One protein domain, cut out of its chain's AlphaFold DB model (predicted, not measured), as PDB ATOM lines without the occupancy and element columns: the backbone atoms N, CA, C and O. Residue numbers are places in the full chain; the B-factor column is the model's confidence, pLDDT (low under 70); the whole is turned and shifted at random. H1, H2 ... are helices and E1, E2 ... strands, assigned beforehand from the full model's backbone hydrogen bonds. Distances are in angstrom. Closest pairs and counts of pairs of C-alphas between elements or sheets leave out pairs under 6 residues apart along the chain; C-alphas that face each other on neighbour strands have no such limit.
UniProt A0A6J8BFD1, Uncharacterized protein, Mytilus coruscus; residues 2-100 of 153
ATOM      1  N   LYS A   2      37.527  37.005  -2.317       91.69
ATOM      2  CA  LYS A   2      38.616  37.285  -1.354       91.69
ATOM      3  C   LYS A   2      39.908  37.762  -2.025       91.69
ATOM      4  O   LYS A   2      40.440  38.793  -1.653       91.69
ATOM      5  N   GLU A   3      40.335  37.067  -3.079       94.38
ATOM      6  CA  GLU A   3      41.516  37.446  -3.869       94.38
ATOM      7  C   GLU A   3      41.394  38.841  -4.495       94.38
ATOM      8  O   GLU A   3      42.345  39.607  -4.467       94.38
ATOM      9  N   ILE A   4      40.209  39.209  -4.996       94.38
ATOM     10  CA  ILE A   4      39.959  40.535  -5.585       94.38
ATOM     11  C   ILE A   4      40.051  41.618  -4.508       94.38
ATOM     12  O   ILE A   4      40.645  42.665  -4.741       94.38
ATOM     13  N   VAL A   5      39.482  41.365  -3.325       94.44
ATOM     14  CA  VAL A   5      39.551  42.294  -2.189       94.44
ATOM     15  C   VAL A   5      40.992  42.437  -1.690       94.44
ATOM     16  O   VAL A   5      41.424  43.563  -1.457       94.44
ATOM     17  N   SER A   6      41.744  41.334  -1.585       94.44
ATOM     18  CA  SER A   6      43.172  41.356  -1.219       94.44
ATOM     19  C   SER A   6      43.973  42.185  -2.213       94.44
ATOM     20  O   SER A   6      44.630  43.147  -1.826       94.44
ATOM     21  N   LEU A   7      43.824  41.889  -3.507       96.50
ATOM     22  CA  LEU A   7      44.516  42.598  -4.576       96.50
ATOM     23  C   LEU A   7      44.168  44.093  -4.589       96.50
ATOM     24  O   LEU A   7      45.050  44.933  -4.747       96.50
ATOM     25  N   ALA A   8      42.896  44.449  -4.394       94.94
ATOM     26  CA  ALA A   8      42.486  45.848  -4.296       94.94
ATOM     27  C   ALA A   8      43.109  46.543  -3.076       94.94
ATOM     28  O   ALA A   8      43.544  47.687  -3.187       94.94
ATOM     29  N   GLY A   9      43.190  45.853  -1.935       94.06
ATOM     30  CA  GLY A   9      43.840  46.362  -0.727       94.06
ATOM     31  C   GLY A   9      45.353  46.543  -0.878       94.06
ATOM     32  O   GLY A   9      45.909  47.472  -0.297       94.06
ATOM     33  N   GLU A  10      46.007  45.699  -1.676       95.50
ATOM     34  CA  GLU A  10      47.436  45.806  -1.996       95.50
ATOM     35  C   GLU A  10      47.720  46.956  -2.970       95.50
ATOM     36  O   GLU A  10      48.622  47.760  -2.734       95.50
ATOM     37  N   LEU A  11      46.933  47.066  -4.045       97.44
ATOM     38  CA  LEU A  11      47.119  48.093  -5.074       97.44
ATOM     39  C   LEU A  11      46.663  49.486  -4.618       97.44
ATOM     40  O   LEU A  11      47.245  50.490  -5.026       97.44
ATOM     41  N   TYR A  12      45.629  49.555  -3.776       96.31
ATOM     42  CA  TYR A  12      44.994  50.803  -3.349       96.31
ATOM     43  C   TYR A  12      44.751  50.821  -1.825       96.31
ATOM     44  O   TYR A  12      43.604  50.850  -1.372       96.31
ATOM     45  N   PRO A  13      45.808  50.857  -0.993       94.00
ATOM     46  CA  PRO A  13      45.715  50.611   0.454       94.00
ATOM     47  C   PRO A  13      44.900  51.644   1.249       94.00
ATOM     48  O   PRO A  13      44.414  51.333   2.344       94.00
ATOM     49  N   SER A  14      44.751  52.858   0.718       93.62
ATOM     50  CA  SER A  14      43.937  53.940   1.289       93.62
ATOM     51  C   SER A  14      42.473  53.915   0.839       93.62
ATOM     52  O   SER A  14      41.672  54.700   1.345       93.62
ATOM     53  N   SER A  15      42.113  53.045  -0.107       94.50
ATOM     54  CA  SER A  15      40.754  52.964  -0.639       94.50
ATOM     55  C   SER A  15      39.857  52.087   0.230       94.50
ATOM     56  O   SER A  15      40.302  51.138   0.877       94.50
ATOM     57  N   LYS A  16      38.561  52.402   0.203       95.19
ATOM     58  CA  LYS A  16      37.496  51.528   0.700       95.19
ATOM     59  C   LYS A  16      36.973  50.691  -0.461       95.19
ATOM     60  O   LYS A  16      36.879  51.184  -1.584       95.19
ATOM     61  N   VAL A  17      36.638  49.435  -0.198       96.62
ATOM     62  CA  VAL A  17      36.122  48.505  -1.206       96.62
ATOM     63  C   VAL A  17      34.625  48.352  -1.000       96.62
ATOM     64  O   VAL A  17      34.189  47.937   0.067       96.62
ATOM     65  N   ILE A  18      33.835  48.658  -2.026       96.69
ATOM     66  CA  ILE A  18      32.390  48.429  -2.013       96.69
ATOM     67  C   ILE A  18      32.096  47.204  -2.871       96.69
ATOM     68  O   ILE A  18      32.434  47.169  -4.054       96.69
ATOM     69  N   ILE A  19      31.447  46.202  -2.285       97.12
ATOM     70  CA  ILE A  19      30.995  45.008  -2.997       97.12
ATOM     71  C   ILE A  19      29.485  45.116  -3.183       97.12
ATOM     72  O   ILE A  19      28.717  45.048  -2.223       97.12
ATOM     73  N   SER A  20      29.051  45.260  -4.434       97.25
ATOM     74  CA  SER A  20      27.641  45.106  -4.788       97.25
ATOM     75  C   SER A  20      27.255  43.633  -4.691       97.25
ATOM     76  O   SER A  20      27.867  42.766  -5.321       97.25
ATOM     77  N   THR A  21      26.271  43.341  -3.843       96.38
ATOM     78  CA  THR A  21      25.719  41.988  -3.741       96.38
ATOM     79  C   THR A  21      24.919  41.643  -5.001       96.38
ATOM     80  O   THR A  21      24.451  42.542  -5.698       96.38
ATOM     81  N   PRO A  22      24.752  40.353  -5.346       96.38
ATOM     82  CA  PRO A  22      23.962  39.973  -6.511       96.38
ATOM     83  C   PRO A  22      22.550  40.573  -6.486       96.38
ATOM     84  O   PRO A  22      21.812  40.416  -5.512       96.38
ATOM     85  N   THR A  23      22.149  41.214  -7.584       96.50
ATOM     86  CA  THR A  23      20.772  41.679  -7.753       96.50
ATOM     87  C   THR A  23      19.810  40.493  -7.906       96.50
ATOM     88  O   THR A  23      20.196  39.420  -8.391       96.50
ATOM     89  N   PRO A  24      18.540  40.646  -7.492       94.56
ATOM     90  CA  PRO A  24      17.532  39.617  -7.702       94.56
ATOM     91  C   PRO A  24      17.281  39.345  -9.182       94.56
ATOM     92  O   PRO A  24      17.310  40.258 -10.000       94.56
ATOM     93  N   ARG A  25      16.932  38.100  -9.503       95.94
ATOM     94  CA  ARG A  25      16.525  37.677 -10.852       95.94
ATOM     95  C   ARG A  25      15.292  36.781 -10.792       95.94
ATOM     96  O   ARG A  25      15.058  36.114  -9.780       95.94
ATOM     97  N   ALA A  26      14.487  36.776 -11.847       96.19
ATOM     98  CA  ALA A  26      13.235  36.016 -11.931       96.19
ATOM     99  C   ALA A  26      13.193  35.008 -13.090       96.19
ATOM    100  O   ALA A  26      12.264  34.206 -13.154       96.19
ATOM    101  N   ASP A  27      14.196  35.002 -13.963       96.56
ATOM    102  CA  ASP A  27      14.367  34.007 -15.025       96.56
ATOM    103  C   ASP A  27      14.617  32.592 -14.471       96.56
ATOM    104  O   ASP A  27      14.101  31.607 -14.997       96.56
ATOM    105  N   ASN A  28      15.366  32.481 -13.367       96.25
ATOM    106  CA  ASN A  28      15.689  31.204 -12.740       96.25
ATOM    107  C   ASN A  28      15.700  31.298 -11.206       96.25
ATOM    108  O   ASN A  28      16.554  31.939 -10.587       96.25
ATOM    109  N   LYS A  29      14.779  30.562 -10.570       94.81
ATOM    110  CA  LYS A  29      14.627  30.524  -9.107       94.81
ATOM    111  C   LYS A  29      15.873  30.001  -8.381       94.81
ATOM    112  O   LYS A  29      16.186  30.499  -7.300       94.81
ATOM    113  N   SER A  30      16.578  29.019  -8.949       96.31
ATOM    114  CA  SER A  30      17.802  28.471  -8.349       96.31
ATOM    115  C   SER A  30      18.906  29.524  -8.323       96.31
ATOM    116  O   SER A  30      19.551  29.712  -7.295       96.31
ATOM    117  N   PHE A  31      19.081  30.276  -9.413       96.75
ATOM    118  CA  PHE A  31      20.083  31.341  -9.466       96.75
ATOM    119  C   PHE A  31      19.748  32.512  -8.545       96.75
ATOM    120  O   PHE A  31      20.645  33.019  -7.876       96.75
ATOM    121  N   ASN A  32      18.472  32.878  -8.423       95.94
ATOM    122  CA  ASN A  32      18.045  33.877  -7.442       95.94
ATOM    123  C   ASN A  32      18.375  33.448  -5.999       95.94
ATOM    124  O   ASN A  32      18.906  34.233  -5.218       95.94
ATOM    125  N   MET A  33      18.114  32.183  -5.653       96.44
ATOM    126  CA  MET A  33      18.448  31.642  -4.332       96.44
ATOM    127  C   MET A  33      19.963  31.598  -4.099       96.44
ATOM    128  O   MET A  33      20.424  31.990  -3.031       96.44
ATOM    129  N   LYS A  34      20.749  31.185  -5.103       97.31
ATOM    130  CA  LYS A  34      22.218  31.219  -5.032       97.31
ATOM    131  C   LYS A  34      22.738  32.639  -4.804       97.31
ATOM    132  O   LYS A  34      23.611  32.819  -3.965       97.31
ATOM    133  N   GLY A  35      22.180  33.639  -5.488       96.56
ATOM    134  CA  GLY A  35      22.540  35.046  -5.280       96.56
ATOM    135  C   GLY A  35      22.264  35.523  -3.850       96.56
ATOM    136  O   GLY A  35      23.120  36.152  -3.227       96.56
ATOM    137  N   GLN A  36      21.112  35.147  -3.289       96.06
ATOM    138  CA  GLN A  36      20.776  35.456  -1.895       96.06
ATOM    139  C   GLN A  36      21.729  34.772  -0.906       96.06
ATOM    140  O   GLN A  36      22.208  35.421   0.021       96.06
ATOM    141  N   LEU A  37      22.069  33.498  -1.129       97.06
ATOM    142  CA  LEU A  37      23.046  32.784  -0.302       97.06
ATOM    143  C   LEU A  37      24.432  33.433  -0.369       97.06
ATOM    144  O   LEU A  37      25.044  33.657   0.669       97.06
ATOM    145  N   ILE A  38      24.902  33.800  -1.566       96.69
ATOM    146  CA  ILE A  38      26.171  34.522  -1.742       96.69
ATOM    147  C   ILE A  38      26.153  35.837  -0.960       96.69
ATOM    148  O   ILE A  38      27.128  36.157  -0.290       96.69
ATOM    149  N   SER A  39      25.043  36.576  -0.994       96.00
ATOM    150  CA  SER A  39      24.904  37.838  -0.257       96.00
ATOM    151  C   SER A  39      25.055  37.639   1.253       96.00
ATOM    152  O   SER A  39      25.749  38.413   1.907       96.00
ATOM    153  N   VAL A  40      24.449  36.584   1.809       96.19
ATOM    154  CA  VAL A  40      24.587  36.235   3.232       96.19
ATOM    155  C   VAL A  40      26.023  35.831   3.568       96.19
ATOM    156  O   VAL A  40      26.574  36.312   4.553       96.19
ATOM    157  N   LEU A  41      26.652  35.000   2.732       96.88
ATOM    158  CA  LEU A  41      28.035  34.564   2.942       96.88
ATOM    159  C   LEU A  41      29.023  35.735   2.887       96.88
ATOM    160  O   LEU A  41      29.929  35.800   3.708       96.88
ATOM    161  N   LEU A  42      28.831  36.683   1.964       96.38
ATOM    162  CA  LEU A  42      29.644  37.899   1.901       96.38
ATOM    163  C   LEU A  42      29.461  38.762   3.153       96.38
ATOM    164  O   LEU A  42      30.452  39.239   3.696       96.38
ATOM    165  N   LYS A  43      28.219  38.919   3.633       95.06
ATOM    166  CA  LYS A  43      27.926  39.634   4.888       95.06
ATOM    167  C   LYS A  43      28.634  39.012   6.078       95.06
ATOM    168  O   LYS A  43      29.193  39.745   6.879       95.06
ATOM    169  N   GLN A  44      28.635  37.688   6.173       95.75
ATOM    170  CA  GLN A  44      29.333  36.985   7.243       95.75
ATOM    171  C   GLN A  44      30.857  37.120   7.126       95.75
ATOM    172  O   GLN A  44      31.527  37.339   8.126       95.75
ATOM    173  N   GLU A  45      31.402  36.999   5.916       95.69
ATOM    174  CA  GLU A  45      32.847  37.039   5.672       95.69
ATOM    175  C   GLU A  45      33.469  38.406   5.985       95.69
ATOM    176  O   GLU A  45      34.575  38.469   6.511       95.69
ATOM    177  N   TYR A  46      32.772  39.495   5.655       95.62
ATOM    178  CA  TYR A  46      33.294  40.858   5.794       95.62
ATOM    179  C   TYR A  46      32.648  41.646   6.939       95.62
ATOM    180  O   TYR A  46      32.803  42.860   6.985       95.62
ATOM    181  N   PHE A  47      31.945  40.975   7.858       92.00
ATOM    182  CA  PHE A  47      31.215  41.620   8.956       92.00
ATOM    183  C   PHE A  47      32.099  42.555   9.800       92.00
ATOM    184  O   PHE A  47      31.699  43.680  10.078       92.00
ATOM    185  N   ASP A  48      33.316  42.114  10.132       90.81
ATOM    186  CA  ASP A  48      34.267  42.864  10.968       90.81
ATOM    187  C   ASP A  48      35.339  43.613  10.149       90.81
ATOM    188  O   ASP A  48      36.349  44.067  10.689       90.81
ATOM    189  N   ASN A  49      35.175  43.728   8.824       92.38
ATOM    190  CA  ASN A  49      36.174  44.368   7.969       92.38
ATOM    191  C   ASN A  49      35.838  45.843   7.706       92.38
ATOM    192  O   ASN A  49      35.075  46.166   6.802       92.38
ATOM    193  N   GLU A  50      36.501  46.751   8.424       91.12
ATOM    194  CA  GLU A  50      36.278  48.205   8.321       91.12
ATOM    195  C   GLU A  50      36.577  48.816   6.936       91.12
ATOM    196  O   GLU A  50      36.160  49.941   6.644       91.12
ATOM    197  N   LYS A  51      37.316  48.113   6.066       93.12
ATOM    198  CA  LYS A  51      37.631  48.588   4.708       93.12
ATOM    199  C   LYS A  51      36.646  48.096   3.655       93.12
ATOM    200  O   LYS A  51      36.676  48.615   2.535       93.12
ATOM    201  N   VAL A  52      35.810  47.111   3.974       96.56
ATOM    202  CA  VAL A  52      34.902  46.477   3.018       96.56
ATOM    203  C   VAL A  52      33.463  46.799   3.381       96.56
ATOM    204  O   VAL A  52      32.976  46.455   4.449       96.56
ATOM    205  N   TYR A  53      32.763  47.418   2.443       96.56
ATOM    206  CA  TYR A  53      31.363  47.789   2.571       96.56
ATOM    207  C   TYR A  53      30.536  46.948   1.607       96.56
ATOM    208  O   TYR A  53      30.926  46.722   0.459       96.56
ATOM    209  N   LEU A  54      29.378  46.478   2.059       96.88
ATOM    210  CA  LEU A  54      28.492  45.659   1.240       96.88
ATOM    211  C   LEU A  54      27.264  46.463   0.839       96.88
ATOM    212  O   LEU A  54      26.495  46.904   1.688       96.88
ATOM    213  N   CYS A  55      27.045  46.595  -0.466       97.00
ATOM    214  CA  CYS A  55      25.826  47.187  -0.992       97.00
ATOM    215  C   CYS A  55      24.753  46.100  -1.117       97.00
ATOM    216  O   CYS A  55      24.793  45.274  -2.037       97.00
ATOM    217  N   ASP A  56      23.803  46.087  -0.184       94.56
ATOM    218  CA  ASP A  56      22.649  45.188  -0.234       94.56
ATOM    219  C   ASP A  56      21.574  45.723  -1.194       94.56
ATOM    220  O   ASP A  56      21.303  46.922  -1.266       94.56
ATOM    221  N   HIS A  57      20.947  44.813  -1.931       96.19
ATOM    222  CA  HIS A  57      19.854  45.101  -2.858       96.19
ATOM    223  C   HIS A  57      18.562  44.372  -2.467       96.19
ATOM    224  O   HIS A  57      17.691  44.114  -3.300       96.19
ATOM    225  N   SER A  58      18.410  44.042  -1.182       93.25
ATOM    226  CA  SER A  58      17.218  43.397  -0.627       93.25
ATOM    227  C   SER A  58      15.922  44.199  -0.813       93.25
ATOM    228  O   SER A  58      14.847  43.605  -0.842       93.25
ATOM    229  N   ASN A  59      15.990  45.514  -1.049       93.88
ATOM    230  CA  ASN A  59      14.833  46.338  -1.426       93.88
ATOM    231  C   ASN A  59      14.286  46.055  -2.842       93.88
ATOM    232  O   ASN A  59      13.165  46.459  -3.160       93.88
ATOM    233  N   LEU A  60      15.032  45.324  -3.675       95.88
ATOM    234  CA  LEU A  60      14.559  44.776  -4.951       95.88
ATOM    235  C   LEU A  60      13.831  43.427  -4.780       95.88
ATOM    236  O   LEU A  60      13.347  42.849  -5.761       95.88
ATOM    237  N   LEU A  61      13.740  42.914  -3.547       94.81
ATOM    238  CA  LEU A  61      13.033  41.687  -3.195       94.81
ATOM    239  C   LEU A  61      11.716  41.980  -2.470       94.81
ATOM    240  O   LEU A  61      11.594  42.899  -1.667       94.81
ATOM    241  N   ASN A  62      10.740  41.102  -2.677       94.06
ATOM    242  CA  ASN A  62       9.556  40.975  -1.841       94.06
ATOM    243  C   ASN A  62       9.434  39.517  -1.386       94.06
ATOM    244  O   ASN A  62       9.275  38.615  -2.213       94.06
ATOM    245  N   LYS A  63       9.542  39.272  -0.074       91.25
ATOM    246  CA  LYS A  63       9.513  37.920   0.528       91.25
ATOM    247  C   LYS A  63      10.486  36.939  -0.159       91.25
ATOM    248  O   LYS A  63      10.121  35.811  -0.487       91.25
ATOM    249  N   GLY A  64      11.711  37.398  -0.439       89.38
ATOM    250  CA  GLY A  64      12.765  36.599  -1.082       89.38
ATOM    251  C   GLY A  64      12.576  36.353  -2.585       89.38
ATOM    252  O   GLY A  64      13.331  35.589  -3.189       89.38
ATOM    253  N   ARG A  65      11.583  36.985  -3.221       93.44
ATOM    254  CA  ARG A  65      11.359  36.926  -4.673       93.44
ATOM    255  C   ARG A  65      11.684  38.267  -5.309       93.44
ATOM    256  O   ARG A  65      11.397  39.299  -4.712       93.44
ATOM    257  N   ALA A  66      12.246  38.252  -6.513       94.94
ATOM    258  CA  ALA A  66      12.488  39.478  -7.258       94.94
ATOM    259  C   ALA A  66      11.168  40.202  -7.564       94.94
ATOM    260  O   ALA A  66      10.160  39.570  -7.897       94.94
ATOM    261  N   ILE A  67      11.165  41.527  -7.436       95.75
ATOM    262  CA  ILE A  67      10.004  42.351  -7.773       95.75
ATOM    263  C   ILE A  67      10.011  42.596  -9.285       95.75
ATOM    264  O   ILE A  67      10.884  43.290  -9.795       95.75
ATOM    265  N   HIS A  68       9.004  42.079  -9.993       94.00
ATOM    266  CA  HIS A  68       8.952  42.111 -11.460       94.00
ATOM    267  C   HIS A  68       9.118  43.504 -12.081       94.00
ATOM    268  O   HIS A  68       9.843  43.628 -13.053       94.00
ATOM    269  N   ARG A  69       8.532  44.562 -11.496       96.06
ATOM    270  CA  ARG A  69       8.641  45.934 -12.040       96.06
ATOM    271  C   ARG A  69      10.078  46.475 -12.105       96.06
ATOM    272  O   ARG A  69      10.337  47.441 -12.813       96.06
ATOM    273  N   PHE A  70      10.994  45.899 -11.326       97.19
ATOM    274  CA  PHE A  70      12.401  46.303 -11.282       97.19
ATOM    275  C   PHE A  70      13.287  45.499 -12.234       97.19
ATOM    276  O   PHE A  70      14.483  45.769 -12.317       97.19
ATOM    277  N   LEU A  71      12.722  44.527 -12.945       96.56
ATOM    278  CA  LEU A  71      13.428  43.705 -13.915       96.56
ATOM    279  C   LEU A  71      12.943  44.029 -15.324       96.56
ATOM    280  O   LEU A  71      11.803  44.451 -15.509       96.56
ATOM    281  N   SER A  72      13.810  43.804 -16.305       95.56
ATOM    282  CA  SER A  72      13.438  43.806 -17.714       95.56
ATOM    283  C   SER A  72      12.363  42.748 -17.972       95.56
ATOM    284  O   SER A  72      12.433  41.628 -17.449       95.56
ATOM    285  N   GLU A  73      11.363  43.101 -18.777       92.31
ATOM    286  CA  GLU A  73      10.291  42.180 -19.160       92.31
ATOM    287  C   GLU A  73      10.800  41.064 -20.082       92.31
ATOM    288  O   GLU A  73      10.303  39.935 -20.003       92.31
ATOM    289  N   ASP A  74      11.833  41.356 -20.880       93.12
ATOM    290  CA  ASP A  74      12.359  40.468 -21.920       93.12
ATOM    291  C   ASP A  74      13.099  39.260 -21.338       93.12
ATOM    292  O   ASP A  74      12.860  38.116 -21.730       93.12
ATOM    293  N   ASP A  75      13.992  39.500 -20.375       94.38
ATOM    294  CA  ASP A  75      14.897  38.472 -19.848       94.38
ATOM    295  C   ASP A  75      14.703  38.164 -18.366       94.38
ATOM    296  O   ASP A  75      15.200  37.139 -17.899       94.38
ATOM    297  N   LYS A  76      13.977  39.005 -17.614       94.06
ATOM    298  CA  LYS A  76      13.738  38.834 -16.170       94.06
ATOM    299  C   LYS A  76      15.035  38.674 -15.357       94.06
ATOM    300  O   LYS A  76      15.017  38.069 -14.278       94.06
ATOM    301  N   TYR A  77      16.145  39.198 -15.863       94.12
ATOM    302  CA  TYR A  77      17.481  39.126 -15.279       94.12
ATOM    303  C   TYR A  77      18.113  40.515 -15.174       94.12
ATOM    304  O   TYR A  77      18.574  40.887 -14.094       94.12
ATOM    305  N   HIS A  78      18.103  41.292 -16.257       96.94
ATOM    306  CA  HIS A  78      18.566  42.673 -16.231       96.94
ATOM    307  C   HIS A  78      17.565  43.555 -15.485       96.94
ATOM    308  O   HIS A  78      16.376  43.244 -15.382       96.94
ATOM    309  N   LEU A  79      18.054  44.666 -14.940       97.38
ATOM    310  CA  LEU A  79      17.202  45.648 -14.282       97.38
ATOM    311  C   LEU A  79      16.444  46.474 -15.327       97.38
ATOM    312  O   LEU A  79      17.001  46.824 -16.364       97.38
ATOM    313  N   SER A  80      15.195  46.822 -15.025       97.75
ATOM    314  CA  SER A  80      14.483  47.888 -15.742       97.75
ATOM    315  C   SER A  80      15.027  49.259 -15.333       97.75
ATOM    316  O   SER A  80      15.714  49.368 -14.317       97.75
ATOM    317  N   ASP A  81      14.640  50.333 -16.023       97.44
ATOM    318  CA  ASP A  81      15.001  51.706 -15.627       97.44
ATOM    319  C   ASP A  81      14.629  52.014 -14.166       97.44
ATOM    320  O   ASP A  81      15.384  52.643 -13.422       97.44
ATOM    321  N   GLN A  82      13.472  51.519 -13.712       96.94
ATOM    322  CA  GLN A  82      13.061  51.652 -12.313       96.94
ATOM    323  C   GLN A  82      13.986  50.871 -11.375       96.94
ATOM    324  O   GLN A  82      14.347  51.379 -10.313       96.94
ATOM    325  N   GLY A  83      14.379  49.655 -11.759       97.31
ATOM    326  CA  GLY A  83      15.337  48.851 -11.004       97.31
ATOM    327  C   GLY A  83      16.715  49.503 -10.931       97.31
ATOM    328  O   GLY A  83      17.304  49.547  -9.853       97.31
ATOM    329  N   VAL A  84      17.196  50.075 -12.039       97.88
ATOM    330  CA  VAL A  84      18.468  50.809 -12.111       97.88
ATOM    331  C   VAL A  84      18.451  52.020 -11.183       97.88
ATOM    332  O   VAL A  84      19.421  52.236 -10.464       97.88
ATOM    333  N   ASN A  85      17.348  52.770 -11.121       97.38
ATOM    334  CA  ASN A  85      17.228  53.905 -10.202       97.38
ATOM    335  C   ASN A  85      17.354  53.483  -8.730       97.38
ATOM    336  O   ASN A  85      18.059  54.133  -7.957       97.38
ATOM    337  N   VAL A  86      16.707  52.382  -8.338       96.75
ATOM    338  CA  VAL A  86      16.814  51.841  -6.972       96.75
ATOM    339  C   VAL A  86      18.220  51.293  -6.707       96.75
ATOM    340  O   VAL A  86      18.793  51.542  -5.649       96.75
ATOM    341  N   PHE A  87      18.808  50.593  -7.676       97.00
ATOM    342  CA  PHE A  87      20.177  50.086  -7.602       97.00
ATOM    343  C   PHE A  87      21.203  51.216  -7.427       97.00
ATOM    344  O   PHE A  87      22.052  51.144  -6.541       97.00
ATOM    345  N   ALA A  88      21.085  52.287  -8.211       96.88
ATOM    346  CA  ALA A  88      21.949  53.460  -8.120       96.88
ATOM    347  C   ALA A  88      21.783  54.195  -6.784       96.88
ATOM    348  O   ALA A  88      22.777  54.642  -6.212       96.88
ATOM    349  N   ALA A  89      20.555  54.288  -6.261       95.81
ATOM    350  CA  ALA A  89      20.306  54.843  -4.934       95.81
ATOM    351  C   ALA A  89      21.023  54.031  -3.843       95.81
ATOM    352  O   ALA A  89      21.742  54.614  -3.041       95.81
ATOM    353  N   ASN A  90      20.937  52.696  -3.889       96.25
ATOM    354  CA  ASN A  90      21.643  51.828  -2.941       96.25
ATOM    355  C   ASN A  90      23.169  52.036  -2.995       96.25
ATOM    356  O   ASN A  90      23.811  52.153  -1.953       96.25
ATOM    357  N   ILE A  91      23.750  52.108  -4.204       96.44
ATOM    358  CA  ILE A  91      25.193  52.362  -4.374       96.44
ATOM    359  C   ILE A  91      25.573  53.724  -3.799       96.44
ATOM    360  O   ILE A  91      26.594  53.856  -3.132       96.44
ATOM    361  N   ARG A  92      24.766  54.748  -4.064       95.19
ATOM    362  CA  ARG A  92      25.025  56.082  -3.538       95.19
ATOM    363  C   ARG A  92      25.001  56.094  -2.011       95.19
ATOM    364  O   ARG A  92      25.917  56.653  -1.420       95.19
ATOM    365  N   ASP A  93      24.003  55.466  -1.401       94.00
ATOM    366  CA  ASP A  93      23.860  55.430   0.055       94.00
ATOM    367  C   ASP A  93      25.072  54.754   0.714       94.00
ATOM    368  O   ASP A  93      25.625  55.291   1.674       94.00
ATOM    369  N   ILE A  94      25.557  53.635   0.157       95.50
ATOM    370  CA  ILE A  94      26.739  52.950   0.703       95.50
ATOM    371  C   ILE A  94      28.044  53.714   0.434       95.50
ATOM    372  O   ILE A  94      28.976  53.632   1.230       95.50
ATOM    373  N   VAL A  95      28.139  54.473  -0.666       95.19
ATOM    374  CA  VAL A  95      29.281  55.369  -0.921       95.19
ATOM    375  C   VAL A  95      29.291  56.510   0.091       95.19
ATOM    376  O   VAL A  95      30.345  56.815   0.649       95.19
ATOM    377  N   ASP A  96      28.132  57.120   0.345       94.12
ATOM    378  CA  ASP A  96      27.989  58.182   1.339       94.12
ATOM    379  C   ASP A  96      28.357  57.652   2.741       94.12
ATOM    380  O   ASP A  96      29.135  58.297   3.447       94.12
ATOM    381  N   GLU A  97      27.901  56.448   3.109       92.62
ATOM    382  CA  GLU A  97      28.285  55.762   4.352       92.62
ATOM    383  C   GLU A  97      29.793  55.484   4.415       92.62
ATOM    384  O   GLU A  97      30.463  55.860   5.379       92.62
ATOM    385  N   ALA A  98      30.364  54.887   3.365       93.50
ATOM    386  CA  ALA A  98      31.787  54.582   3.305       93.50
ATOM    387  C   ALA A  98      32.640  55.853   3.419       93.50
ATOM    388  O   ALA A  98      33.702  55.832   4.032       93.50
ATOM    389  N   LEU A  99      32.201  56.984   2.882       92.44
ATOM    390  CA  LEU A  99      32.946  58.240   2.962       92.44
ATOM    391  C   LEU A  99      32.596  59.087   4.197       92.44
ATOM    392  O   LEU A  99      33.153  60.174   4.346       92.44
ATOM    393  N   ASN A 100      31.724  58.601   5.093       90.31
ATOM    394  CA  ASN A 100      31.182  59.360   6.227       90.31
ATOM    395  C   ASN A 100      30.595  60.719   5.802       90.31
ATOM    396  O   ASN A 100      30.744  61.734   6.492       90.31
TER     397      ASN A 100
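What this domain is: This is residues 2 to 100 of the 153 residues of an uncharacterized protein of Mytilus coruscus (UniProt A0A6J8BFD1). Two short parallel strands, E1 and E2, lie side by side as a narrow ribbon between two long helices, H2 over one side and H3 over the other. The two long helices run nearly the same way, the short helix H1 sits at one end of the ribbon, beside the beginning of E1, and the loop stretch of residues 56 to 80 gathers at the other end. The printed part has 99 residues, with three named helices and two named strands in the order H1, E1, H2, E2, H3; the sheet's order is E1, E2, parallel, and the class is mostly helix. The whole is compact, with a radius of gyration of the C-alphas of 14.5 A, and its outline is elongated, with spans of 41 by 25 by 22 A.

Where its parts are: H1 is residues 2 to 11, 14.2 A from first to last C-alpha, and begins with C-alpha 2 at (38.616, 37.285, -1.354). E1 is residues 17 to 20, with C-alpha 17 at (36.122, 48.505, -1.206). H2 is residues 29 to 45, 24.3 A long. E2 is residues 52 to 55. H3, the longest helix, is residues 81 to 98, 25.5 A long, and ends with C-alpha 98 at (31.787, 54.582, 3.305).

How they stand to each other: E1 and E2 are parallel neighbours, 25 degrees between their directions; C-alphas 18 and 53 face each other at 4.7 A. N 19 and O 53 are within hydrogen-bond range at 2.8 A, and N 55 and O 19 at 2.9 A. E1, H2 and E2 make a strand-helix-strand unit, two parallel neighbour strands with a helix between them along the chain, and its crossover is right-handed. The closest C-alphas of H3 and E2 are those of Cys 55 and Ile 94, 6.1 A apart. Those of H3 and E1 are Ser 20 and Ile 91, at 7.7 A. The closest C-alphas of H2 and E2 are those of Lys 43 and Leu 54, at 7.1 A. Those of H1 and E1 are Val 5 and Val 17, at 7.2 A. H2 and H3 are apart, as are H1 and H2, and H1 and H3; H1 and E2 are only just apart, at 8.1 A. In H1, H2 and H3 every O i to N i+4 pair is within hydrogen-bond range.

The domain as a whole: The two C-alphas farthest apart are those of Ser 14 and Asp 74, at 41.4 A. The printed part has no cut. The link from H1 to E1 is tight, those from E1 to H2 and from H2 to E2 are short, and the link from E2 to H3 is long, with 25 residues. Within it, residues 61 to 62 pair antiparallel with residues 65 to 66. The mean pLDDT of the printed part is 95.3, and no printed residue is under 70.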